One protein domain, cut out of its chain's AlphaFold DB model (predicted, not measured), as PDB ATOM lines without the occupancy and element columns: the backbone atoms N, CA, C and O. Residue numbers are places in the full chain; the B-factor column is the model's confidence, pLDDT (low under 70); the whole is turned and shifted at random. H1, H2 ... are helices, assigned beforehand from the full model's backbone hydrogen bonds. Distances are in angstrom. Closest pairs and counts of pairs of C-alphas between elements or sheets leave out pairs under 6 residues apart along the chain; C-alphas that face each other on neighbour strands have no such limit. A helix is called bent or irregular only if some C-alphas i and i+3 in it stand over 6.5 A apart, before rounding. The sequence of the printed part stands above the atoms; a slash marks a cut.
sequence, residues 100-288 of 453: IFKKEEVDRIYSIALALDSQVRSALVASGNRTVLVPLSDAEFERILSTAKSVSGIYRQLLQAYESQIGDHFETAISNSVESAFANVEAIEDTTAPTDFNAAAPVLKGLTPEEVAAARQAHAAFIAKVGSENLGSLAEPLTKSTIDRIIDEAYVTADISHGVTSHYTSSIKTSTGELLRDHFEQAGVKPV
ATOM      1  N   ILE A 100      50.512   6.483  17.388       62.44
ATOM      2  CA  ILE A 100      51.763   7.154  17.002       62.44
ATOM      3  C   ILE A 100      52.701   7.238  18.200       62.44
ATOM      4  O   ILE A 100      53.889   6.963  18.082       62.44
ATOM      5  N   PHE A 101      52.132   7.569  19.358       68.81
ATOM      6  CA  PHE A 101      52.851   7.631  20.615       68.81
ATOM      7  C   PHE A 101      52.657   6.330  21.386       68.81
ATOM      8  O   PHE A 101      51.537   5.851  21.588       68.81
ATOM      9  N   LYS A 102      53.762   5.767  21.864       81.31
ATOM     10  CA  LYS A 102      53.744   4.720  22.882       81.31
ATOM     11  C   LYS A 102      53.143   5.284  24.162       81.31
ATOM     12  O   LYS A 102      53.209   6.483  24.434       81.31
ATOM     13  N   LYS A 103      52.605   4.406  25.004       76.56
ATOM     14  CA  LYS A 103      52.031   4.806  26.295       76.56
ATOM     15  C   LYS A 103      53.025   5.617  27.137       76.56
ATOM     16  O   LYS A 103      52.646   6.615  27.739       76.56
ATOM     17  N   GLU A 104      54.298   5.229  27.124       82.06
ATOM     18  CA  GLU A 104      55.363   5.924  27.849       82.06
ATOM     19  C   GLU A 104      55.623   7.339  27.301       82.06
ATOM     20  O   GLU A 104      55.992   8.238  28.056       82.06
ATOM     21  N   GLU A 105      55.420   7.557  25.999       81.19
ATOM     22  CA  GLU A 105      55.558   8.866  25.353       81.19
ATOM     23  C   GLU A 105      54.371   9.767  25.692       81.19
ATOM     24  O   GLU A 105      54.576  10.933  26.020       81.19
ATOM     25  N   VAL A 106      53.154   9.215  25.723       80.94
ATOM     26  CA  VAL A 106      51.954   9.920  26.199       80.94
ATOM     27  C   VAL A 106      52.129  10.359  27.654       80.94
ATOM     28  O   VAL A 106      51.973  11.541  27.962       80.94
ATOM     29  N   ASP A 107      52.538   9.450  28.545       79.38
ATOM     30  CA  ASP A 107      52.798   9.767  29.956       79.38
ATOM     31  C   ASP A 107      53.879  10.859  30.101       79.38
ATOM     32  O   ASP A 107      53.781  11.754  30.951       79.38
ATOM     33  N   ARG A 108      54.896  10.838  29.228       84.81
ATOM     34  CA  ARG A 108      55.941  11.865  29.183       84.81
ATOM     35  C   ARG A 108      55.397  13.218  28.722       84.81
ATOM     36  O   ARG A 108      55.683  14.210  29.394       84.81
ATOM     37  N   ILE A 109      54.602  13.266  27.651       86.00
ATOM     38  CA  ILE A 109      53.935  14.487  27.160       86.00
ATOM     39  C   ILE A 109      53.097  15.104  28.280       86.00
ATOM     40  O   ILE A 109      53.235  16.293  28.561       86.00
ATOM     41  N   TYR A 110      52.318  14.286  28.990       86.56
ATOM     42  CA  TYR A 110      51.548  14.713  30.157       86.56
ATOM     43  C   TYR A 110      52.413  15.344  31.245       86.56
ATOM     44  O   TYR A 110      52.101  16.430  31.736       86.56
ATOM     45  N   SER A 111      53.508  14.676  31.620       86.06
ATOM     46  CA  SER A 111      54.402  15.174  32.668       86.06
ATOM     47  C   SER A 111      55.041  16.518  32.302       86.06
ATOM     48  O   SER A 111      55.102  17.412  33.146       86.06
ATOM     49  N   ILE A 112      55.460  16.684  31.041       88.88
ATOM     50  CA  ILE A 112      56.081  17.909  30.532       88.88
ATOM     51  C   ILE A 112      55.043  19.032  30.473       88.88
ATOM     52  O   ILE A 112      55.271  20.104  31.031       88.88
ATOM     53  N   ALA A 113      53.886  18.775  29.859       88.56
ATOM     54  CA  ALA A 113      52.806  19.743  29.688       88.56
ATOM     55  C   ALA A 113      52.317  20.311  31.031       88.56
ATOM     56  O   ALA A 113      52.215  21.527  31.194       88.56
ATOM     57  N   LEU A 114      52.071  19.441  32.016       86.75
ATOM     58  CA  LEU A 114      51.586  19.849  33.337       86.75
ATOM     59  C   LEU A 114      52.654  20.578  34.162       86.75
ATOM     60  O   LEU A 114      52.327  21.512  34.891       86.75
ATOM     61  N   ALA A 115      53.927  20.184  34.052       88.62
ATOM     62  CA  ALA A 115      55.019  20.887  34.725       88.62
ATOM     63  C   ALA A 115      55.244  22.294  34.144       88.62
ATOM     64  O   ALA A 115      55.565  23.229  34.880       88.62
ATOM     65  N   LEU A 116      55.043  22.445  32.832       91.94
ATOM     66  CA  LEU A 116      55.271  23.686  32.102       91.94
ATOM     67  C   LEU A 116      54.155  24.729  32.305       91.94
ATOM     68  O   LEU A 116      54.424  25.926  32.186       91.94
ATOM     69  N   ASP A 117      52.932  24.309  32.655       91.75
ATOM     70  CA  ASP A 117      51.742  25.179  32.711       91.75
ATOM     71  C   ASP A 117      51.947  26.453  33.531       91.75
ATOM     72  O   ASP A 117      51.781  27.572  33.036       91.75
ATOM     73  N   SER A 118      52.395  26.295  34.776       90.62
ATOM     74  CA  SER A 118      52.599  27.435  35.672       90.62
ATOM     75  C   SER A 118      53.662  28.416  35.154       90.62
ATOM     76  O   SER A 118      53.507  29.632  35.304       90.62
ATOM     77  N   GLN A 119      54.719  27.908  34.509       92.88
ATOM     78  CA  GLN A 119      55.802  28.713  33.950       92.88
ATOM     79  C   GLN A 119      55.334  29.485  32.715       92.88
ATOM     80  O   GLN A 119      55.545  30.697  32.644       92.88
ATOM     81  N   VAL A 120      54.674  28.812  31.768       92.06
ATOM     82  CA  VAL A 120      54.179  29.434  30.532       92.06
ATOM     83  C   VAL A 120      53.122  30.483  30.841       92.06
ATOM     84  O   VAL A 120      53.230  31.608  30.362       92.06
ATOM     85  N   ARG A 121      52.162  30.192  31.723       93.75
ATOM     86  CA  ARG A 121      51.150  31.180  32.123       93.75
ATOM     87  C   ARG A 121      51.764  32.382  32.837       93.75
ATOM     88  O   ARG A 121      51.376  33.514  32.564       93.75
ATOM     89  N   SER A 122      52.770  32.171  33.688       91.31
ATOM     90  CA  SER A 122      53.508  33.281  34.311       91.31
ATOM     91  C   SER A 122      54.242  34.137  33.274       91.31
ATOM     92  O   SER A 122      54.227  35.366  33.372       91.31
ATOM     93  N   ALA A 123      54.846  33.509  32.259       90.12
ATOM     94  CA  ALA A 123      55.484  34.209  31.147       90.12
ATOM     95  C   ALA A 123      54.464  35.000  30.314       90.12
ATOM     96  O   ALA A 123      54.705  36.168  30.018       90.12
ATOM     97  N   LEU A 124      53.296  34.422  30.017       91.19
ATOM     98  CA  LEU A 124      52.210  35.099  29.302       91.19
ATOM     99  C   LEU A 124      51.681  36.301  30.078       91.19
ATOM    100  O   LEU A 124      51.537  37.366  29.492       91.19
ATOM    101  N   VAL A 125      51.457  36.180  31.388       91.69
ATOM    102  CA  VAL A 125      51.046  37.305  32.247       91.69
ATOM    103  C   VAL A 125      52.116  38.401  32.276       91.69
ATOM    104  O   VAL A 125      51.789  39.586  32.207       91.69
ATOM    105  N   ALA A 126      53.398  38.032  32.357       89.38
ATOM    106  CA  ALA A 126      54.501  38.989  32.322       89.38
ATOM    107  C   ALA A 126      54.606  39.708  30.966       89.38
ATOM    108  O   ALA A 126      54.834  40.919  30.943       89.38
ATOM    109  N   SER A 127      54.398  38.986  29.862       88.62
ATOM    110  CA  SER A 127      54.313  39.549  28.513       88.62
ATOM    111  C   SER A 127      53.082  40.438  28.364       88.62
ATOM    112  O   SER A 127      53.214  41.575  27.938       88.62
ATOM    113  N   GLY A 128      51.905  40.002  28.815       87.00
ATOM    114  CA  GLY A 128      50.660  40.772  28.752       87.00
ATOM    115  C   GLY A 128      50.701  42.079  29.547       87.00
ATOM    116  O   GLY A 128      50.104  43.062  29.134       87.00
ATOM    117  N   ASN A 129      51.486  42.146  30.628       85.19
ATOM    118  CA  ASN A 129      51.739  43.399  31.351       85.19
ATOM    119  C   ASN A 129      52.610  44.406  30.573       85.19
ATOM    120  O   ASN A 129      52.671  45.576  30.946       85.19
ATOM    121  N   ARG A 130      53.345  43.954  29.552       79.31
ATOM    122  CA  ARG A 130      54.266  44.774  28.741       79.31
ATOM    123  C   ARG A 130      53.758  45.000  27.319       79.31
ATOM    124  O   ARG A 130      54.197  45.946  26.671       79.31
ATOM    125  N   THR A 131      52.872  44.134  26.847       77.38
ATOM    126  CA  THR A 131      52.360  44.130  25.483       77.38
ATOM    127  C   THR A 131      51.022  44.847  25.435       77.38
ATOM    128  O   THR A 131      50.030  44.382  25.987       77.38
ATOM    129  N   VAL A 132      50.997  45.960  24.713       81.31
ATOM    130  CA  VAL A 132      49.769  46.616  24.268       81.31
ATOM    131  C   VAL A 132      49.616  46.270  22.794       81.31
ATOM    132  O   VAL A 132      50.562  46.491  22.038       81.31
ATOM    133  N   LEU A 133      48.467  45.716  22.385       87.06
ATOM    134  CA  LEU A 133      48.204  45.501  20.958       87.06
ATOM    135  C   LEU A 133      48.325  46.842  20.239       87.06
ATOM    136  O   LEU A 133      47.680  47.824  20.618       87.06
ATOM    137  N   VAL A 134      49.174  46.884  19.217       89.19
ATOM    138  CA  VAL A 134      49.434  48.108  18.474       89.19
ATOM    139  C   VAL A 134      48.199  48.393  17.620       89.19
ATOM    140  O   VAL A 134      47.769  47.526  16.847       89.19
ATOM    141  N   PRO A 135      47.589  49.586  17.743       91.12
ATOM    142  CA  PRO A 135      46.514  49.988  16.852       91.12
ATOM    143  C   PRO A 135      46.977  49.879  15.400       91.12
ATOM    144  O   PRO A 135      48.081  50.314  15.073       91.12
ATOM    145  N   LEU A 136      46.136  49.311  14.533       91.88
ATOM    146  CA  LEU A 136      46.418  49.304  13.099       91.88
ATOM    147  C   LEU A 136      46.583  50.742  12.610       91.88
ATOM    148  O   LEU A 136      45.863  51.637  13.056       91.88
ATOM    149  N   SER A 137      47.521  50.956  11.691       92.50
ATOM    150  CA  SER A 137      47.674  52.270  11.075       92.50
ATOM    151  C   SER A 137      46.413  52.644  10.292       92.50
ATOM    152  O   SER A 137      45.724  51.771   9.754       92.50
ATOM    153  N   ASP A 138      46.138  53.946  10.160       89.62
ATOM    154  CA  ASP A 138      45.003  54.427   9.360       89.62
ATOM    155  C   ASP A 138      45.030  53.821   7.948       89.62
ATOM    156  O   ASP A 138      44.013  53.358   7.444       89.62
ATOM    157  N   ALA A 139      46.215  53.722   7.335       93.06
ATOM    158  CA  ALA A 139      46.390  53.137   6.008       93.06
ATOM    159  C   ALA A 139      46.017  51.643   5.945       93.06
ATOM    160  O   ALA A 139      45.381  51.205   4.984       93.06
ATOM    161  N   GLU A 140      46.394  50.848   6.949       92.31
ATOM    162  CA  GLU A 140      46.021  49.430   7.021       92.31
ATOM    163  C   GLU A 140      44.527  49.259   7.242       92.31
ATOM    164  O   GLU A 140      43.910  48.400   6.609       92.31
ATOM    165  N   PHE A 141      43.934  50.092   8.094       93.12
ATOM    166  CA  PHE A 141      42.508  50.024   8.352       93.12
ATOM    167  C   PHE A 141      41.686  50.450   7.126       93.12
ATOM    168  O   PHE A 141      40.759  49.737   6.744       93.12
ATOM    169  N   GLU A 142      42.073  51.520   6.421       92.00
ATOM    170  CA  GLU A 142      41.463  51.898   5.135       92.00
ATOM    171  C   GLU A 142      41.595  50.789   4.084       92.00
ATOM    172  O   GLU A 142      40.674  50.537   3.297       92.00
ATOM    173  N   ARG A 143      42.727  50.077   4.069       92.75
ATOM    174  CA  ARG A 143      42.912  48.918   3.190       92.75
ATOM    175  C   ARG A 143      41.934  47.794   3.537       92.75
ATOM    176  O   ARG A 143      41.344  47.210   2.631       92.75
ATOM    177  N   ILE A 144      41.712  47.506   4.818       91.75
ATOM    178  CA  ILE A 144      40.719  46.508   5.247       91.75
ATOM    179  C   ILE A 144      39.310  46.944   4.830       91.75
ATOM    180  O   ILE A 144      38.583  46.167   4.216       91.75
ATOM    181  N   LEU A 145      38.939  48.202   5.083       90.94
ATOM    182  CA  LEU A 145      37.620  48.739   4.732       90.94
ATOM    183  C   LEU A 145      37.358  48.735   3.218       90.94
ATOM    184  O   LEU A 145      36.228  48.507   2.796       90.94
ATOM    185  N   SER A 146      38.386  48.973   2.401       88.31
ATOM    186  CA  SER A 146      38.265  48.998   0.934       88.31
ATOM    187  C   SER A 146      38.300  47.615   0.277       88.31
ATOM    188  O   SER A 146      37.779  47.453  -0.827       88.31
ATOM    189  N   THR A 147      38.899  46.615   0.929       86.81
ATOM    190  CA  THR A 147      38.997  45.242   0.401       86.81
ATOM    191  C   THR A 147      37.890  44.325   0.915       86.81
ATOM    192  O   THR A 147      37.466  43.411   0.204       86.81
ATOM    193  N   ALA A 148      37.401  44.558   2.135       84.88
ATOM    194  CA  ALA A 148      36.302  43.802   2.705       84.88
ATOM    195  C   ALA A 148      34.997  44.092   1.956       84.88
ATOM    196  O   ALA A 148      34.629  45.237   1.702       84.88
ATOM    197  N   LYS A 149      34.261  43.030   1.625       83.94
ATOM    198  CA  LYS A 149      32.972  43.148   0.930       83.94
ATOM    199  C   LYS A 149      31.758  43.004   1.856       83.94
ATOM    200  O   LYS A 149      30.631  43.025   1.385       83.94
ATOM    201  N   SER A 150      31.978  42.797   3.151       86.38
ATOM    202  CA  SER A 150      30.934  42.648   4.167       86.38
ATOM    203  C   SER A 150      31.480  43.033   5.539       86.38
ATOM    204  O   SER A 150      32.695  43.079   5.744       86.38
ATOM    205  N   VAL A 151      30.584  43.291   6.493       87.62
ATOM    206  CA  VAL A 151      30.951  43.606   7.884       87.62
ATOM    207  C   VAL A 151      31.715  42.442   8.508       87.62
ATOM    208  O   VAL A 151      32.747  42.658   9.137       87.62
ATOM    209  N   SER A 152      31.259  41.205   8.285       84.94
ATOM    210  CA  SER A 152      31.976  40.002   8.723       84.94
ATOM    211  C   SER A 152      33.385  39.932   8.124       84.94
ATOM    212  O   SER A 152      34.325  39.531   8.807       84.94
ATOM    213  N   GLY A 153      33.550  40.372   6.871       84.00
ATOM    214  CA  GLY A 153      34.852  40.489   6.217       84.00
ATOM    215  C   GLY A 153      35.768  41.517   6.885       84.00
ATOM    216  O   GLY A 153      36.943  41.222   7.086       84.00
ATOM    217  N   ILE A 154      35.241  42.686   7.279       90.62
ATOM    218  CA  ILE A 154      36.004  43.683   8.054       90.62
ATOM    219  C   ILE A 154      36.422  43.077   9.394       90.62
ATOM    220  O   ILE A 154      37.604  43.087   9.728       90.62
ATOM    221  N   TYR A 155      35.457  42.526  10.137       92.75
ATOM    222  CA  TYR A 155      35.684  41.908  11.442       92.75
ATOM    223  C   TYR A 155      36.791  40.853  11.376       92.75
ATOM    224  O   TYR A 155      37.702  40.882  12.196       92.75
ATOM    225  N   ARG A 156      36.772  39.965  10.374       86.19
ATOM    226  CA  ARG A 156      37.803  38.928  10.243       86.19
ATOM    227  C   ARG A 156      39.164  39.441   9.851       86.19
ATOM    228  O   ARG A 156      40.139  38.950  10.393       86.19
ATOM    229  N   GLN A 157      39.253  40.386   8.921       90.75
ATOM    230  CA  GLN A 157      40.554  40.940   8.557       90.75
ATOM    231  C   GLN A 157      41.178  41.703   9.732       90.75
ATOM    232  O   GLN A 157      42.382  41.600   9.953       90.75
ATOM    233  N   LEU A 158      40.360  42.416  10.517       93.44
ATOM    234  CA  LEU A 158      40.796  43.016  11.779       93.44
ATOM    235  C   LEU A 158      41.245  41.946  12.773       93.44
ATOM    236  O   LEU A 158      42.348  42.040  13.301       93.44
ATOM    237  N   LEU A 159      40.414  40.926  13.001       92.44
ATOM    238  CA  LEU A 159      40.728  39.827  13.908       92.44
ATOM    239  C   LEU A 159      42.038  39.152  13.505       92.44
ATOM    240  O   LEU A 159      42.927  39.060  14.333       92.44
ATOM    241  N   GLN A 160      42.207  38.788  12.236       91.19
ATOM    242  CA  GLN A 160      43.422  38.170  11.712       91.19
ATOM    243  C   GLN A 160      44.656  39.056  11.923       91.19
ATOM    244  O   GLN A 160      45.718  38.558  12.290       91.19
ATOM    245  N   ALA A 161      44.532  40.372  11.723       92.75
ATOM    246  CA  ALA A 161      45.632  41.298  11.974       92.75
ATOM    247  C   ALA A 161      46.017  41.334  13.465       92.75
ATOM    248  O   ALA A 161      47.202  41.319  13.795       92.75
ATOM    249  N   TYR A 162      45.037  41.322  14.373       94.06
ATOM    250  CA  TYR A 162      45.290  41.267  15.815       94.06
ATOM    251  C   TYR A 162      45.773  39.894  16.292       94.06
ATOM    252  O   TYR A 162      46.662  39.826  17.134       94.06
ATOM    253  N   GLU A 163      45.260  38.802  15.732       91.81
ATOM    254  CA  GLU A 163      45.737  37.443  15.993       91.81
ATOM    255  C   GLU A 163      47.187  37.262  15.544       91.81
ATOM    256  O   GLU A 163      47.940  36.584  16.239       91.81
ATOM    257  N   SER A 164      47.598  37.903  14.442       91.31
ATOM    258  CA  SER A 164      49.001  37.954  14.016       91.31
ATOM    259  C   SER A 164      49.867  38.658  15.056       91.31
ATOM    260  O   SER A 164      50.885  38.107  15.456       91.31
ATOM    261  N   GLN A 165      49.441  39.821  15.568       92.94
ATOM    262  CA  GLN A 165      50.168  40.503  16.648       92.94
ATOM    263  C   GLN A 165      50.227  39.653  17.927       92.94
ATOM    264  O   GLN A 165      51.247  39.627  18.614       92.94
ATOM    265  N   ILE A 166      49.144  38.940  18.258       91.19
ATOM    266  CA  ILE A 166      49.125  38.000  19.387       91.19
ATOM    267  C   ILE A 166      50.121  36.862  19.145       91.19
ATOM    268  O   ILE A 166      50.848  36.506  20.069       91.19
ATOM    269  N   GLY A 167      50.188  36.326  17.924       89.44
ATOM    270  CA  GLY A 167      51.198  35.354  17.510       89.44
ATOM    271  C   GLY A 167      52.611  35.887  17.738       89.44
ATOM    272  O   GLY A 167      53.365  35.348  18.549       89.44
ATOM    273  N   ASP A 168      52.924  37.027  17.129       88.62
ATOM    274  CA  ASP A 168      54.247  37.647  17.187       88.62
ATOM    275  C   ASP A 168      54.703  37.933  18.625       88.62
ATOM    276  O   ASP A 168      55.878  37.752  18.954       88.62
ATOM    277  N   HIS A 169      53.791  38.353  19.507       88.44
ATOM    278  CA  HIS A 169      54.127  38.711  20.884       88.44
ATOM    279  C   HIS A 169      54.059  37.552  21.876       88.44
ATOM    280  O   HIS A 169      54.965  37.400  22.696       88.44
ATOM    281  N   PHE A 170      52.979  36.774  21.864       90.06
ATOM    282  CA  PHE A 170      52.738  35.742  22.869       90.06
ATOM    283  C   PHE A 170      53.287  34.387  22.441       90.06
ATOM    284  O   PHE A 170      53.901  33.736  23.283       90.06
ATOM    285  N   GLU A 171      53.146  33.980  21.172       88.81
ATOM    286  CA  GLU A 171      53.715  32.703  20.709       88.81
ATOM    287  C   GLU A 171      55.237  32.763  20.782       88.81
ATOM    288  O   GLU A 171      55.828  31.913  21.436       88.81
ATOM    289  N   THR A 172      55.871  33.824  20.272       87.56
ATOM    290  CA  THR A 172      57.334  34.005  20.374       87.56
ATOM    291  C   THR A 172      57.836  34.032  21.823       87.56
ATOM    292  O   THR A 172      58.937  33.563  22.118       87.56
ATOM    293  N   ALA A 173      57.050  34.587  22.755       86.75
ATOM    294  CA  ALA A 173      57.446  34.658  24.162       86.75
ATOM    295  C   ALA A 173      57.492  33.280  24.837       86.75
ATOM    296  O   ALA A 173      58.277  33.087  25.769       86.75
ATOM    297  N   ILE A 174      56.662  32.333  24.389       90.88
ATOM    298  CA  ILE A 174      56.544  31.010  25.012       90.88
ATOM    299  C   ILE A 174      57.154  29.893  24.165       90.88
ATOM    300  O   ILE A 174      57.554  28.886  24.749       90.88
ATOM    301  N   SER A 175      57.295  30.074  22.848       89.00
ATOM    302  CA  SER A 175      57.725  29.037  21.903       89.00
ATOM    303  C   SER A 175      59.062  28.440  22.313       89.00
ATOM    304  O   SER A 175      59.137  27.242  22.527       89.00
ATOM    305  N   ASN A 176      60.071  29.261  22.614       87.88
ATOM    306  CA  ASN A 176      61.378  28.774  23.073       87.88
ATOM    307  C   ASN A 176      61.289  27.905  24.346       87.88
ATOM    308  O   ASN A 176      62.032  26.936  24.501       87.88
ATOM    309  N   SER A 177      60.393  28.246  25.282       87.44
ATOM    310  CA  SER A 177      60.208  27.468  26.520       87.44
ATOM    311  C   SER A 177      59.455  26.164  26.257       87.44
ATOM    312  O   SER A 177      59.793  25.139  26.839       87.44
ATOM    313  N   VAL A 178      58.455  26.194  25.374       91.12
ATOM    314  CA  VAL A 178      57.669  25.018  24.988       91.12
ATOM    315  C   VAL A 178      58.511  24.075  24.125       91.12
ATOM    316  O   VAL A 178      58.676  22.913  24.480       91.12
ATOM    317  N   GLU A 179      59.130  24.568  23.057       90.00
ATOM    318  CA  GLU A 179      60.020  23.808  22.172       90.00
ATOM    319  C   GLU A 179      61.171  23.164  22.949       90.00
ATOM    320  O   GLU A 179      61.410  21.969  22.806       90.00
ATOM    321  N   SER A 180      61.849  23.896  23.844       88.44
ATOM    322  CA  SER A 180      62.930  23.308  24.654       88.44
ATOM    323  C   SER A 180      62.442  22.220  25.616       88.44
ATOM    324  O   SER A 180      63.160  21.242  25.844       88.44
ATOM    325  N   ALA A 181      61.223  22.344  26.149       89.00
ATOM    326  CA  ALA A 181      60.617  21.324  26.996       89.00
ATOM    327  C   ALA A 181      60.244  20.058  26.201       89.00
ATOM    328  O   ALA A 181      60.385  18.947  26.716       89.00
ATOM    329  N   PHE A 182      59.830  20.219  24.939       88.31
ATOM    330  CA  PHE A 182      59.417  19.129  24.050       88.31
ATOM    331  C   PHE A 182      60.513  18.615  23.103       88.31
ATOM    332  O   PHE A 182      60.304  17.593  22.464       88.31
ATOM    333  N   ALA A 183      61.713  19.204  23.086       85.62
ATOM    334  CA  ALA A 183      62.806  18.862  22.161       85.62
ATOM    335  C   ALA A 183      63.257  17.384  22.168       85.62
ATOM    336  O   ALA A 183      63.945  16.939  21.256       85.62
ATOM    337  N   ASN A 184      62.909  16.625  23.213       77.00
ATOM    338  CA  ASN A 184      63.236  15.202  23.348       77.00
ATOM    339  C   ASN A 184      62.041  14.263  23.087       77.00
ATOM    340  O   ASN A 184      62.139  13.069  23.390       77.00
ATOM    341  N   VAL A 185      60.906  14.797  22.638       80.00
ATOM    342  CA  VAL A 185      59.783  14.037  22.082       80.00
ATOM    343  C   VAL A 185      60.033  13.991  20.575       80.00
ATOM    344  O   VAL A 185      60.256  15.039  19.980       80.00
ATOM    345  N   GLU A 186      60.125  12.794  19.984       65.38
ATOM    346  CA  GLU A 186      60.476  12.643  18.563       65.38
ATOM    347  C   GLU A 186      59.556  13.509  17.691       65.38
ATOM    348  O   GLU A 186      58.332  13.387  17.751       65.38
ATOM    349  N   ALA A 187      60.159  14.403  16.903       57.47
ATOM    350  CA  ALA A 187      59.432  15.217  15.946       57.47
ATOM    351  C   ALA A 187      58.882  14.302  14.847       57.47
ATOM    352  O   ALA A 187      59.634  13.575  14.195       57.47
ATOM    353  N   ILE A 188      57.567  14.334  14.652       56.25
ATOM    354  CA  ILE A 188      56.922  13.678  13.518       56.25
ATOM    355  C   ILE A 188      57.364  14.440  12.260       56.25
ATOM    356  O   ILE A 188      57.296  15.668  12.237       56.25
ATOM    357  N   GLU A 189      57.871  13.727  11.247       46.72
ATOM    358  CA  GLU A 189      58.326  14.341   9.993       46.72
ATOM    359  C   GLU A 189      57.229  15.229   9.389       46.72
ATOM    360  O   GLU A 189      56.098  14.792   9.169       46.72
ATOM    361  N   ASP A 190      57.597  16.485   9.132       43.22
ATOM    362  CA  ASP A 190      56.720  17.553   8.668       43.22
ATOM    363  C   ASP A 190      56.145  17.223   7.281       43.22
ATOM    364  O   ASP A 190      56.814  17.331   6.246       43.22
ATOM    365  N   THR A 191      54.889  16.773   7.239       43.56
ATOM    366  CA  THR A 191      54.163  16.607   5.982       43.56
ATOM    367  C   THR A 191      53.677  17.972   5.519       43.56
ATOM    368  O   THR A 191      52.592  18.417   5.891       43.56
ATOM    369  N   THR A 192      54.483  18.625   4.682       39.97
ATOM    370  CA  THR A 192      54.180  19.930   4.084       39.97
ATOM    371  C   THR A 192      52.773  19.955   3.484       39.97
ATOM    372  O   THR A 192      52.507  19.305   2.466       39.97
ATOM    373  N   ALA A 193      51.875  20.722   4.101       38.44
ATOM    374  CA  ALA A 193      50.560  21.004   3.547       38.44
ATOM    375  C   ALA A 193      50.705  21.926   2.318       38.44
ATOM    376  O   ALA A 193      51.485  22.880   2.356       38.44
ATOM    377  N   PRO A 194      49.972  21.688   1.215       34.34
ATOM    378  CA  PRO A 194      50.061  22.540   0.040       34.34
ATOM    379  C   PRO A 194      49.432  23.910   0.318       34.34
ATOM    380  O   PRO A 194      48.213  24.043   0.437       34.34
ATOM    381  N   THR A 195      50.271  24.939   0.372       34.31
ATOM    382  CA  THR A 195      49.885  26.350   0.429       34.31
ATOM    383  C   THR A 195      49.982  26.955  -0.963       34.31
ATOM    384  O   THR A 195      51.035  27.464  -1.318       34.31
ATOM    385  N   ASP A 196      48.926  26.868  -1.771       32.31
ATOM    386  CA  ASP A 196      48.704  27.819  -2.873       32.31
ATOM    387  C   ASP A 196      47.351  27.569  -3.540       32.31
ATOM    388  O   ASP A 196      47.216  26.702  -4.399       32.31
ATOM    389  N   PHE A 197      46.335  28.355  -3.176       33.94
ATOM    390  CA  PHE A 197      45.068  28.380  -3.911       33.94
ATOM    391  C   PHE A 197      44.455  29.781  -3.905       33.94
ATOM    392  O   PHE A 197      43.639  30.131  -3.057       33.94
ATOM    393  N   ASN A 198      44.828  30.579  -4.905       34.97
ATOM    394  CA  ASN A 198      44.149  31.829  -5.234       34.97
ATOM    395  C   ASN A 198      42.982  31.542  -6.188       34.97
ATOM    396  O   ASN A 198      43.190  31.085  -7.312       34.97
ATOM    397  N   ALA A 199      41.753  31.836  -5.762       38.84
ATOM    398  CA  ALA A 199      40.564  31.746  -6.609       38.84
ATOM    399  C   ALA A 199      39.617  32.934  -6.387       38.84
ATOM    400  O   ALA A 199      39.586  33.552  -5.324       38.84
ATOM    401  N   ALA A 200      38.858  33.268  -7.432       39.16
ATOM    402  CA  ALA A 200      38.044  34.474  -7.502       39.16
ATOM    403  C   ALA A 200      36.840  34.424  -6.546       39.16
ATOM    404  O   ALA A 200      35.953  33.581  -6.676       39.16
ATOM    405  N   ALA A 201      36.812  35.371  -5.607       44.00
ATOM    406  CA  ALA A 201      35.762  35.517  -4.608       44.00
ATOM    407  C   ALA A 201      34.410  35.929  -5.229       44.00
ATOM    408  O   ALA A 201      34.392  36.737  -6.167       44.00
ATOM    409  N   PRO A 202      33.275  35.468  -4.668       47.22
ATOM    410  CA  PRO A 202      31.943  35.879  -5.104       47.22
ATOM    411  C   PRO A 202      31.778  37.408  -5.093       47.22
ATOM    412  O   PRO A 202      32.416  38.140  -4.322       47.22
ATOM    413  N   VAL A 203      30.933  37.905  -5.996       50.19
ATOM    414  CA  VAL A 203      30.598  39.331  -6.115       50.19
ATOM    415  C   VAL A 203      29.582  39.671  -5.026       50.19
ATOM    416  O   VAL A 203      28.378  39.580  -5.230       50.19
ATOM    417  N   LEU A 204      30.092  40.005  -3.844       64.06
ATOM    418  CA  LEU A 204      29.290  40.452  -2.708       64.06
ATOM    419  C   LEU A 204      28.860  41.916  -2.904       64.06
ATOM    420  O   LEU A 204      29.565  42.712  -3.535       64.06
ATOM    421  N   LYS A 205      27.694  42.265  -2.361       67.00
ATOM    422  CA  LYS A 205      27.173  43.638  -2.346       67.00
ATOM    423  C   LYS A 205      28.094  44.509  -1.481       67.00
ATOM    424  O   LYS A 205      28.379  44.133  -0.353       67.00
ATOM    425  N   GLY A 206      28.574  45.632  -2.016       76.25
ATOM    426  CA  GLY A 206      29.495  46.519  -1.296       76.25
ATOM    427  C   GLY A 206      28.907  47.074   0.008       76.25
ATOM    428  O   GLY A 206      27.687  47.174   0.149       76.25
ATOM    429  N   LEU A 207      29.796  47.441   0.932       85.88
ATOM    430  CA  LEU A 207      29.465  48.022   2.234       85.88
ATOM    431  C   LEU A 207      28.746  49.368   2.097       85.88
ATOM    432  O   LEU A 207      29.110  50.211   1.272       85.88
ATOM    433  N   THR A 208      27.748  49.594   2.944       92.12
ATOM    434  CA  THR A 208      27.089  50.895   3.071       92.12
ATOM    435  C   THR A 208      27.960  51.883   3.864       92.12
ATOM    436  O   THR A 208      28.757  51.471   4.711       92.12
ATOM    437  N   PRO A 209      27.812  53.206   3.651       93.44
ATOM    438  CA  PRO A 209      28.536  54.210   4.439       93.44
ATOM    439  C   PRO A 209      28.276  54.112   5.950       93.44
ATOM    440  O   PRO A 209      29.172  54.386   6.744       93.44
ATOM    441  N   GLU A 210      27.067  53.700   6.343       93.25
ATOM    442  CA  GLU A 210      26.681  53.493   7.743       93.25
ATOM    443  C   GLU A 210      27.439  52.315   8.367       93.25
ATOM    444  O   GLU A 210      27.995  52.456   9.455       93.25
ATOM    445  N   GLU A 211      27.557  51.187   7.657       92.62
ATOM    446  CA  GLU A 211      28.339  50.025   8.106       92.62
ATOM    447  C   GLU A 211      29.828  50.355   8.244       92.62
ATOM    448  O   GLU A 211      30.467  49.935   9.208       92.62
ATOM    449  N   VAL A 212      30.383  51.141   7.316       93.50
ATOM    450  CA  VAL A 212      31.777  51.604   7.397       93.50
ATOM    451  C   VAL A 212      31.976  52.509   8.614       93.50
ATOM    452  O   VAL A 212      32.941  52.331   9.357       93.50
ATOM    453  N   ALA A 213      31.074  53.465   8.851       94.12
ATOM    454  CA  ALA A 213      31.154  54.356  10.007       94.12
ATOM    455  C   ALA A 213      31.046  53.588  11.334       94.12
ATOM    456  O   ALA A 213      31.832  53.823  12.254       94.12
ATOM    457  N   ALA A 214      30.128  52.625  11.412       93.81
ATOM    458  CA  ALA A 214      29.948  51.787  12.587       93.81
ATOM    459  C   ALA A 214      31.150  50.856  12.834       93.81
ATOM    460  O   ALA A 214      31.597  50.726  13.971       93.81
ATOM    461  N   ALA A 215      31.755  50.289  11.783       93.31
ATOM    462  CA  ALA A 215      32.983  49.499  11.908       93.31
ATOM    463  C   ALA A 215      34.164  50.331  12.444       93.31
ATOM    464  O   ALA A 215      34.932  49.844  13.274       93.31
ATOM    465  N   ARG A 216      34.290  51.602  12.033       95.19
ATOM    466  CA  ARG A 216      35.291  52.533  12.596       95.19
ATOM    467  C   ARG A 216      35.053  52.790  14.078       95.19
ATOM    468  O   ARG A 216      35.995  52.746  14.864       95.19
ATOM    469  N   GLN A 217      33.802  53.044  14.460       95.94
ATOM    470  CA  GLN A 217      33.435  53.255  15.858       95.94
ATOM    471  C   GLN A 217      33.739  52.015  16.712       95.94
ATOM    472  O   GLN A 217      34.321  52.146  17.788       95.94
ATOM    473  N   ALA A 218      33.392  50.824  16.218       95.06
ATOM    474  CA  ALA A 218      33.667  49.555  16.882       95.06
ATOM    475  C   ALA A 218      35.171  49.319  17.072       95.06
ATOM    476  O   ALA A 218      35.612  48.987  18.169       95.06
ATOM    477  N   HIS A 219      35.969  49.545  16.024       95.19
ATOM    478  CA  HIS A 219      37.424  49.390  16.069       95.19
ATOM    479  C   HIS A 219      38.082  50.353  17.065       95.19
ATOM    480  O   HIS A 219      38.909  49.930  17.871       95.19
ATOM    481  N   ALA A 220      37.661  51.621  17.084       94.25
ATOM    482  CA  ALA A 220      38.154  52.603  18.048       94.25
ATOM    483  C   ALA A 220      37.815  52.222  19.502       94.25
ATOM    484  O   ALA A 220      38.665  52.337  20.388       94.25
ATOM    485  N   ALA A 221      36.593  51.735  19.750       94.12
ATOM    486  CA  ALA A 221      36.174  51.261  21.069       94.12
ATOM    487  C   ALA A 221      36.972  50.023  21.510       94.12
ATOM    488  O   ALA A 221      37.455  49.974  22.643       94.12
ATOM    489  N   PHE A 222      37.180  49.075  20.592       95.12
ATOM    490  CA  PHE A 222      38.010  47.896  20.813       95.12
ATOM    491  C   PHE A 222      39.449  48.268  21.185       95.12
ATOM    492  O   PHE A 222      39.948  47.781  22.194       95.12
ATOM    493  N   ILE A 223      40.095  49.177  20.443       93.19
ATOM    494  CA  ILE A 223      41.466  49.629  20.743       93.19
ATOM    495  C   ILE A 223      41.558  50.219  22.156       93.19
ATOM    496  O   ILE A 223      42.465  49.878  22.918       93.19
ATOM    497  N   ALA A 224      40.612  51.089  22.521       90.81
ATOM    498  CA  ALA A 224      40.595  51.719  23.838       90.81
ATOM    499  C   ALA A 224      40.452  50.689  24.969       90.81
ATOM    500  O   ALA A 224      41.063  50.834  26.028       90.81
ATOM    501  N   LYS A 225      39.654  49.643  24.738       92.00
ATOM    502  CA  LYS A 225      39.386  48.594  25.716       92.00
ATOM    503  C   LYS A 225      40.541  47.602  25.821       92.00
ATOM    504  O   LYS A 225      41.038  47.381  26.925       92.00
ATOM    505  N   VAL A 226      41.019  47.074  24.696       88.75
ATOM    506  CA  VAL A 226      42.078  46.056  24.659       88.75
ATOM    507  C   VAL A 226      43.405  46.587  25.201       88.75
ATOM    508  O   VAL A 226      44.119  45.866  25.887       88.75
ATOM    509  N   GLY A 227      43.701  47.878  24.998       83.50
ATOM    510  CA  GLY A 227      44.898  48.511  25.556       83.50
ATOM    511  C   GLY A 227      44.900  48.642  27.085       83.50
ATOM    512  O   GLY A 227      45.936  48.953  27.664       83.50
ATOM    513  N   SER A 228      43.758  48.412  27.742       83.94
ATOM    514  CA  SER A 228      43.625  48.436  29.205       83.94
ATOM    515  C   SER A 228      43.617  47.046  29.850       83.94
ATOM    516  O   SER A 228      43.651  46.946  31.077       83.94
ATOM    517  N   GLU A 229      43.562  45.976  29.052       86.00
ATOM    518  CA  GLU A 229      43.437  44.606  29.548       86.00
ATOM    519  C   GLU A 229      44.778  43.872  29.543       86.00
ATOM    520  O   GLU A 229      45.543  43.922  28.583       86.00
ATOM    521  N   ASN A 230      45.055  43.127  30.617       88.75
ATOM    522  CA  ASN A 230      46.177  42.197  30.632       88.75
ATOM    523  C   ASN A 230      45.779  40.909  29.900       88.75
ATOM    524  O   ASN A 230      45.319  39.946  30.521       88.75
ATOM    525  N   LEU A 231      45.991  40.887  28.585       88.50
ATOM    526  CA  LEU A 231      45.650  39.753  27.722       88.50
ATOM    527  C   LEU A 231      46.314  38.437  28.154       88.50
ATOM    528  O   LEU A 231      45.724  37.371  28.013       88.50
ATOM    529  N   GLY A 232      47.504  38.501  28.756       87.12
ATOM    530  CA  GLY A 232      48.212  37.321  29.256       87.12
ATOM    531  C   GLY A 232      47.483  36.595  30.390       87.12
ATOM    532  O   GLY A 232      47.691  35.402  30.591       87.12
ATOM    533  N   SER A 233      46.603  37.293  31.116       90.38
ATOM    534  CA  SER A 233      45.783  36.692  32.177       90.38
ATOM    535  C   SER A 233      44.616  35.844  31.658       90.38
ATOM    536  O   SER A 233      44.036  35.085  32.433       90.38
ATOM    537  N   LEU A 234      44.311  35.933  30.359       90.25
ATOM    538  CA  LEU A 234      43.254  35.169  29.684       90.25
ATOM    539  C   LEU A 234      43.716  33.762  29.272       90.25
ATOM    540  O   LEU A 234      42.922  32.976  28.764       90.25
ATOM    541  N   ALA A 235      44.997  33.438  29.474       90.06
ATOM    542  CA  ALA A 235      45.542  32.118  29.201       90.06
ATOM    543  C   ALA A 235      44.968  31.076  30.177       90.06
ATOM    544  O   ALA A 235      45.218  31.111  31.394       90.06
ATOM    545  N   GLU A 236      44.213  30.132  29.622       90.62
ATOM    546  CA  GLU A 236      43.626  29.021  30.363       90.62
ATOM    547  C   GLU A 236      44.690  27.980  30.752       90.62
ATOM    548  O   GLU A 236      45.720  27.862  30.083       90.62
ATOM    549  N   PRO A 237      44.485  27.247  31.861       92.00
ATOM    550  CA  PRO A 237      45.371  26.158  32.243       92.00
ATOM    551  C   PRO A 237      45.198  24.940  31.335       92.00
ATOM    552  O   PRO A 237      44.080  24.590  30.943       92.00
ATOM    553  N   LEU A 238      46.293  24.216  31.099       89.50
ATOM    554  CA  LEU A 238      46.232  22.917  30.438       89.50
ATOM    555  C   LEU A 238      45.444  21.918  31.292       89.50
ATOM    556  O   LEU A 238      45.811  21.581  32.419       89.50
ATOM    557  N   THR A 239      44.361  21.398  30.720       88.81
ATOM    558  CA  THR A 239      43.594  20.295  31.305       88.81
ATOM    559  C   THR A 239      43.988  18.976  30.661       88.81
ATOM    560  O   THR A 239      44.499  18.950  29.540       88.81
ATOM    561  N   LYS A 240      43.683  17.860  31.335       82.06
ATOM    562  CA  LYS A 240      43.886  16.527  30.760       82.06
ATOM    563  C   LYS A 240      43.225  16.402  29.379       82.06
ATOM    564  O   LYS A 240      43.892  16.061  28.415       82.06
ATOM    565  N   SER A 241      41.954  16.790  29.277       80.06
ATOM    566  CA  SER A 241      41.204  16.768  28.016       80.06
ATOM    567  C   SER A 241      41.821  17.638  26.921       80.06
ATOM    568  O   SER A 241      41.712  17.308  25.745       80.06
ATOM    569  N   THR A 242      42.472  18.748  27.282       83.81
ATOM    570  CA  THR A 242      43.184  19.583  26.309       83.81
ATOM    571  C   THR A 242      44.418  18.865  25.768       83.81
ATOM    572  O   THR A 242      44.666  18.916  24.570       83.81
ATOM    573  N   ILE A 243      45.177  18.199  26.641       83.94
ATOM    574  CA  ILE A 243      46.384  17.454  26.265       83.94
ATOM    575  C   ILE A 243      46.014  16.243  25.403       83.94
ATOM    576  O   ILE A 243      46.645  16.052  24.370       83.94
ATOM    577  N   ASP A 244      44.966  15.495  25.769       79.56
ATOM    578  CA  ASP A 244      44.418  14.406  24.943       79.56
ATOM    579  C   ASP A 244      44.115  14.909  23.521       79.56
ATOM    580  O   ASP A 244      44.626  14.367  22.545       79.56
ATOM    581  N   ARG A 245      43.391  16.031  23.403       79.00
ATOM    582  CA  ARG A 245      43.079  16.642  22.104       79.00
ATOM    583  C   ARG A 245      44.331  17.063  21.323       79.00
ATOM    584  O   ARG A 245      44.374  16.872  20.115       79.00
ATOM    585  N   ILE A 246      45.338  17.643  21.982       84.00
ATOM    586  CA  ILE A 246      46.598  18.043  21.328       84.00
ATOM    587  C   ILE A 246      47.349  16.818  20.796       84.00
ATOM    588  O   ILE A 246      47.876  16.868  19.687       84.00
ATOM    589  N   ILE A 247      47.388  15.723  21.561       81.00
ATOM    590  CA  ILE A 247      48.010  14.462  21.140       81.00
ATOM    591  C   ILE A 247      47.289  13.898  19.909       81.00
ATOM    592  O   ILE A 247      47.950  13.474  18.961       81.00
ATOM    593  N   ASP A 248      45.955  13.949  19.897       72.88
ATOM    594  CA  ASP A 248      45.141  13.493  18.768       72.88
ATOM    595  C   ASP A 248      45.327  14.373  17.513       72.88
ATOM    596  O   ASP A 248      45.390  13.866  16.392       72.88
ATOM    597  N   GLU A 249      45.436  15.696  17.679       69.62
ATOM    598  CA  GLU A 249      45.591  16.668  16.581       69.62
ATOM    599  C   GLU A 249      47.010  16.715  15.996       69.62
ATOM    600  O   GLU A 249      47.169  16.984  14.800       69.62
ATOM    601  N   ALA A 250      48.037  16.399  16.795       70.62
ATOM    602  CA  ALA A 250      49.435  16.346  16.355       70.62
ATOM    603  C   ALA A 250      49.678  15.343  15.210       70.62
ATOM    604  O   ALA A 250      50.706  15.366  14.538       70.62
ATOM    605  N   TYR A 251      48.695  14.490  14.938       58.00
ATOM    606  CA  TYR A 251      48.690  13.564  13.821       58.00
ATOM    607  C   TYR A 251      48.641  14.208  12.431       58.00
ATOM    608  O   TYR A 251      49.163  13.642  11.473       58.00
ATOM    609  N   VAL A 252      47.951  15.343  12.297       51.47
ATOM    610  CA  VAL A 252      47.510  15.836  10.981       51.47
ATOM    611  C   VAL A 252      48.345  17.018  10.506       51.47
ATOM    612  O   VAL A 252      48.539  17.185   9.304       51.47
ATOM    613  N   THR A 253      48.801  17.869  11.426       51.28
ATOM    614  CA  THR A 253      49.255  19.214  11.042       51.28
ATOM    615  C   THR A 253      50.361  19.825  11.899       51.28
ATOM    616  O   THR A 253      50.818  20.904  11.533       51.28
ATOM    617  N   ALA A 254      50.770  19.236  13.034       57.53
ATOM    618  CA  ALA A 254      51.647  19.960  13.962       57.53
ATOM    619  C   ALA A 254      52.433  19.108  14.974       57.53
ATOM    620  O   ALA A 254      51.927  18.139  15.527       57.53
ATOM    621  N   ASP A 255      53.641  19.579  15.294       79.88
ATOM    622  CA  ASP A 255      54.415  19.216  16.487       79.88
ATOM    623  C   ASP A 255      53.589  19.469  17.774       79.88
ATOM    624  O   ASP A 255      52.871  20.468  17.885       79.88
ATOM    625  N   ILE A 256      53.708  18.587  18.776       85.31
ATOM    626  CA  ILE A 256      53.110  18.742  20.116       85.31
ATOM    627  C   ILE A 256      53.449  20.117  20.709       85.31
ATOM    628  O   ILE A 256      52.598  20.747  21.342       85.31
ATOM    629  N   SER A 257      54.668  20.612  20.468       89.19
ATOM    630  CA  SER A 257      55.105  21.937  20.916       89.19
ATOM    631  C   SER A 257      54.226  23.062  20.342       89.19
ATOM    632  O   SER A 257      53.814  23.977  21.065       89.19
ATOM    633  N   HIS A 258      53.851  22.956  19.066       86.38
ATOM    634  CA  HIS A 258      52.959  23.891  18.395       86.38
ATOM    635  C   HIS A 258      51.530  23.775  18.931       86.38
ATOM    636  O   HIS A 258      50.911  24.796  19.215       86.38
ATOM    637  N   GLY A 259      51.020  22.558  19.154       87.06
ATOM    638  CA  GLY A 259      49.690  22.350  19.743       87.06
ATOM    639  C   GLY A 259      49.554  22.954  21.148       87.06
ATOM    640  O   GLY A 259      48.566  23.627  21.448       87.06
ATOM    641  N   VAL A 260      50.578  22.791  21.992       89.81
ATOM    642  CA  VAL A 260      50.636  23.402  23.331       89.81
ATOM    643  C   VAL A 260      50.727  24.926  23.245       89.81
ATOM    644  O   VAL A 260      49.986  25.624  23.938       89.81
ATOM    645  N   THR A 261      51.593  25.455  22.380       91.38
ATOM    646  CA  THR A 261      51.743  26.905  22.163       91.38
ATOM    647  C   THR A 261      50.432  27.528  21.673       91.38
ATOM    648  O   THR A 261      49.950  28.503  22.250       91.38
ATOM    649  N   SER A 262      49.820  26.906  20.664       88.75
ATOM    650  CA  SER A 262      48.546  27.310  20.071       88.75
ATOM    651  C   SER A 262      47.412  27.277  21.090       88.75
ATOM    652  O   SER A 262      46.599  28.194  21.108       88.75
ATOM    653  N   HIS A 263      47.367  26.300  22.005       91.12
ATOM    654  CA  HIS A 263      46.353  26.293  23.061       91.12
ATOM    655  C   HIS A 263      46.402  27.566  23.914       91.12
ATOM    656  O   HIS A 263      45.380  28.241  24.054       91.12
ATOM    657  N   TYR A 264      47.574  27.935  24.430       90.75
ATOM    658  CA  TYR A 264      47.684  29.117  25.281       90.75
ATOM    659  C   TYR A 264      47.330  30.411  24.555       90.75
ATOM    660  O   TYR A 264      46.712  31.300  25.145       90.75
ATOM    661  N   THR A 265      47.699  30.530  23.280       91.44
ATOM    662  CA  THR A 265      47.360  31.722  22.501       91.44
ATOM    663  C   THR A 265      45.927  31.687  21.985       91.44
ATOM    664  O   THR A 265      45.331  32.747  21.829       91.44
ATOM    665  N   SER A 266      45.314  30.510  21.822       89.38
ATOM    666  CA  SER A 266      43.929  30.361  21.359       89.38
ATOM    667  C   SER A 266      42.916  30.996  22.308       89.38
ATOM    668  O   SER A 266      42.001  31.663  21.829       89.38
ATOM    669  N   SER A 267      43.088  30.885  23.631       85.06
ATOM    670  CA  SER A 267      42.192  31.534  24.603       85.06
ATOM    671  C   SER A 267      42.312  33.063  24.544       85.06
ATOM    672  O   SER A 267      41.306  33.771  24.631       85.06
ATOM    673  N   ILE A 268      43.524  33.580  24.305       91.06
ATOM    674  CA  ILE A 268      43.783  35.018  24.124       91.06
ATOM    675  C   ILE A 268      43.159  35.516  22.812       91.06
ATOM    676  O   ILE A 268      42.444  36.520  22.816       91.06
ATOM    677  N   LYS A 269      43.394  34.802  21.702       92.31
ATOM    678  CA  LYS A 269      42.820  35.087  20.375       92.31
ATOM    679  C   LYS A 269      41.291  35.050  20.421       92.31
ATOM    680  O   LYS A 269      40.650  36.005  20.000       92.31
ATOM    681  N   THR A 270      40.716  34.012  21.033       89.06
ATOM    682  CA  THR A 270      39.265  33.856  21.218       89.06
ATOM    683  C   THR A 270      38.691  35.026  22.002       89.06
ATOM    684  O   THR A 270      37.801  35.703  21.502       89.06
ATOM    685  N   SER A 271      39.244  35.328  23.180       89.56
ATOM    686  CA  SER A 271      38.766  36.439  24.014       89.56
ATOM    687  C   SER A 271      38.883  37.790  23.298       89.56
ATOM    688  O   SER A 271      37.986  38.623  23.382       89.56
ATOM    689  N   THR A 272      39.964  37.995  22.539       91.38
ATOM    690  CA  THR A 272      40.167  39.198  21.719       91.38
ATOM    691  C   THR A 272      39.131  39.287  20.596       91.38
ATOM    692  O   THR A 272      38.582  40.362  20.347       91.38
ATOM    693  N   GLY A 273      38.811  38.165  19.947       91.81
ATOM    694  CA  GLY A 273      37.748  38.072  18.950       91.81
ATOM    695  C   GLY A 273      36.365  38.345  19.532       91.81
ATOM    696  O   GLY A 273      35.599  39.109  18.949       91.81
ATOM    697  N   GLU A 274      36.052  37.798  20.707       91.94
ATOM    698  CA  GLU A 274      34.793  38.082  21.400       91.94
ATOM    699  C   GLU A 274      34.671  39.558  21.769       91.94
ATOM    700  O   GLU A 274      33.651  40.174  21.465       91.94
ATOM    701  N   LEU A 275      35.733  40.159  22.309       93.69
ATOM    702  CA  LEU A 275      35.762  41.581  22.630       93.69
ATOM    703  C   LEU A 275      35.555  42.458  21.386       93.69
ATOM    704  O   LEU A 275      34.778  43.415  21.409       93.69
ATOM    705  N   LEU A 276      36.234  42.130  20.283       95.00
ATOM    706  CA  LEU A 276      36.065  42.826  19.010       95.00
ATOM    707  C   LEU A 276      34.623  42.690  18.503       95.00
ATOM    708  O   LEU A 276      34.015  43.682  18.102       95.00
ATOM    709  N   ARG A 277      34.056  41.480  18.553       93.50
ATOM    710  CA  ARG A 277      32.680  41.203  18.127       93.50
ATOM    711  C   ARG A 277      31.683  42.016  18.940       93.50
ATOM    712  O   ARG A 277      30.811  42.648  18.350       93.50
ATOM    713  N   ASP A 278      31.828  42.039  20.259       94.75
ATOM    714  CA  ASP A 278      30.925  42.761  21.153       94.75
ATOM    715  C   ASP A 278      30.901  44.260  20.831       94.75
ATOM    716  O   ASP A 278      29.835  44.878  20.819       94.75
ATOM    717  N   HIS A 279      32.048  44.851  20.485       96.00
ATOM    718  CA  HIS A 279      32.108  46.248  20.051       96.00
ATOM    719  C   HIS A 279      31.480  46.488  18.674       96.00
ATOM    720  O   HIS A 279      30.848  47.528  18.475       96.00
ATOM    721  N   PHE A 280      31.595  45.540  17.740       95.06
ATOM    722  CA  PHE A 280      30.849  45.595  16.477       95.06
ATOM    723  C   PHE A 280      29.337  45.560  16.735       95.06
ATOM    724  O   PHE A 280      28.609  46.424  16.236       95.06
ATOM    725  N   GLU A 281      28.872  44.631  17.575       93.81
ATOM    726  CA  GLU A 281      27.455  44.499  17.920       93.81
ATOM    727  C   GLU A 281      26.919  45.763  18.617       93.81
ATOM    728  O   GLU A 281      25.828  46.233  18.287       93.81
ATOM    729  N   GLN A 282      27.701  46.365  19.521       95.62
ATOM    730  CA  GLN A 282      27.376  47.634  20.187       95.62
ATOM    731  C   GLN A 282      27.311  48.824  19.222       95.62
ATOM    732  O   GLN A 282      26.507  49.733  19.430       95.62
ATOM    733  N   ALA A 283      28.117  48.820  18.157       95.12
ATOM    734  CA  ALA A 283      28.063  49.825  17.096       95.12
ATOM    735  C   ALA A 283      26.880  49.617  16.128       95.12
ATOM    736  O   ALA A 283      26.727  50.368  15.168       95.12
ATOM    737  N   GLY A 284      26.026  48.618  16.375       92.69
ATOM    738  CA  GLY A 284      24.843  48.336  15.566       92.69
ATOM    739  C   GLY A 284      25.108  47.417  14.376       92.69
ATOM    740  O   GLY A 284      24.222  47.259  13.536       92.69
ATOM    741  N   VAL A 285      26.282  46.781  14.305       90.25
ATOM    742  CA  VAL A 285      26.637  45.874  13.211       90.25
ATOM    743  C   VAL A 285      26.897  44.475  13.737       90.25
ATOM    744  O   VAL A 285      27.748  44.263  14.589       90.25
ATOM    745  N   LYS A 286      26.166  43.488  13.224       87.81
ATOM    746  CA  LYS A 286      26.278  42.104  13.689       87.81
ATOM    747  C   LYS A 286      27.101  41.293  12.694       87.81
ATOM    748  O   LYS A 286      26.546  40.907  11.663       87.81
ATOM    749  N   PRO A 287      28.401  41.050  12.944       83.94
ATOM    750  CA  PRO A 287      29.133  40.078  12.148       83.94
ATOM    751  C   PRO A 287      28.447  38.717  12.313       83.94
ATOM    752  O   PRO A 287      28.079  38.321  13.420       83.94
ATOM    753  N   VAL A 288      28.232  38.017  11.203       78.75
ATOM    754  CA  VAL A 288      27.558  36.712  11.216       78.75
ATOM    755  C   VAL A 288      28.422  35.731  12.006       78.75
ATOM    756  O   VAL A 288      29.606  35.560  11.703       78.75
TER     757      VAL A 288
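This is residues 100 to 288 of the 453 residues of an uncharacterized protein of Alphaproteobacteria bacterium BRH_c36 (UniProt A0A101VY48). Two long helices, H3 and H7, lie side by side and run opposite ways as the core; H6 packs on H7 and H1a on H6 at one end, while H2 packs on H3 and H4 on H7 at the other. H1b and the short H5 cover one side of this pair, and residues 183 to 208 arch from the end of H3 to the beginning of H4, with residues 194 to 200 sticking out free. The printed part has 189 residues with seven named helices, H1 to H7 in order along the chain, and no named strand; its class is all helix. It is only just compact, close to loose, with a radius of gyration of the C-alphas of 19.2 A, and its outline, only just elongated, spans 60 by 39 by 26 A.

The hubs are H3, residues 151 to 182, and H7, residues 256 to 282, which touch four helices each. They touch at a shallow tilt of 27 degrees, opposite ways, the closest C-alphas being those of Glu 179 and Ser 257, 5.4 A apart. H1, residues 103 to 128, was assigned as one helix by its hydrogen bonds but is bent, with C-alphas 115 and 118 7.0 A apart; its arms are H1a, residues 103 to 115, and H1b, residues 118 to 128. H1b touches H3 at residues 169 to 178 alone, at a steep tilt of 45 degrees; the closest C-alphas, of Val 120 and Ile 174, are 6.2 A apart. H5, residues 231 to 234, touches H1b, with the closest C-alphas, of Val 125 and Gly 232, 4.1 A apart. H6, residues 240 to 249, touches H7 at residues 256 to 260 alone, about perpendicular at 76 degrees, closest at the C-alphas of Ile 246 and Gly 259, 5.5 A. H1a touches H6 at a steep tilt of 57 degrees, closest at the C-alphas of Tyr 110 and Ile 243, 7.0 A. H4, residues 209 to 226, touches H7 at residues 272 to 282 alone, closest at the C-alphas of Ala 218 and His 279, 4.8 A. H2, residues 138 to 147, touches H3 at residues 154 to 158 alone, closest at the C-alphas of Ile 144 and Ile 154, 6.2 A. Every O i to N i+4 pair is within hydrogen-bond range in H1a, H1b, H2, H4 and H6, against 24 of 28 in H3 and 21 of 23 in H7; H5 is too short for such a pair.

H3 is 40.9 A long and irregular, with C-alphas 173 and 176 7.2 A apart. H7 is 38.7 A long, from C-alpha 256 at (53.110, 18.742, 20.116) to C-alpha 282 at (27.376, 47.634, 20.187), and H4 25.7 A. H1a begins at C-alpha 103, (52.031, 4.806, 26.295).

The two C-alphas farthest apart, of Glu 104 and Pro 209, are 60.0 A apart. The printed part has no cut, and the link from H3 to H4, 26 residues, is long. The mean pLDDT of the printed part is 83.1; residues 100 to 101, 186 to 205, 249 and 251 to 254 are under 70.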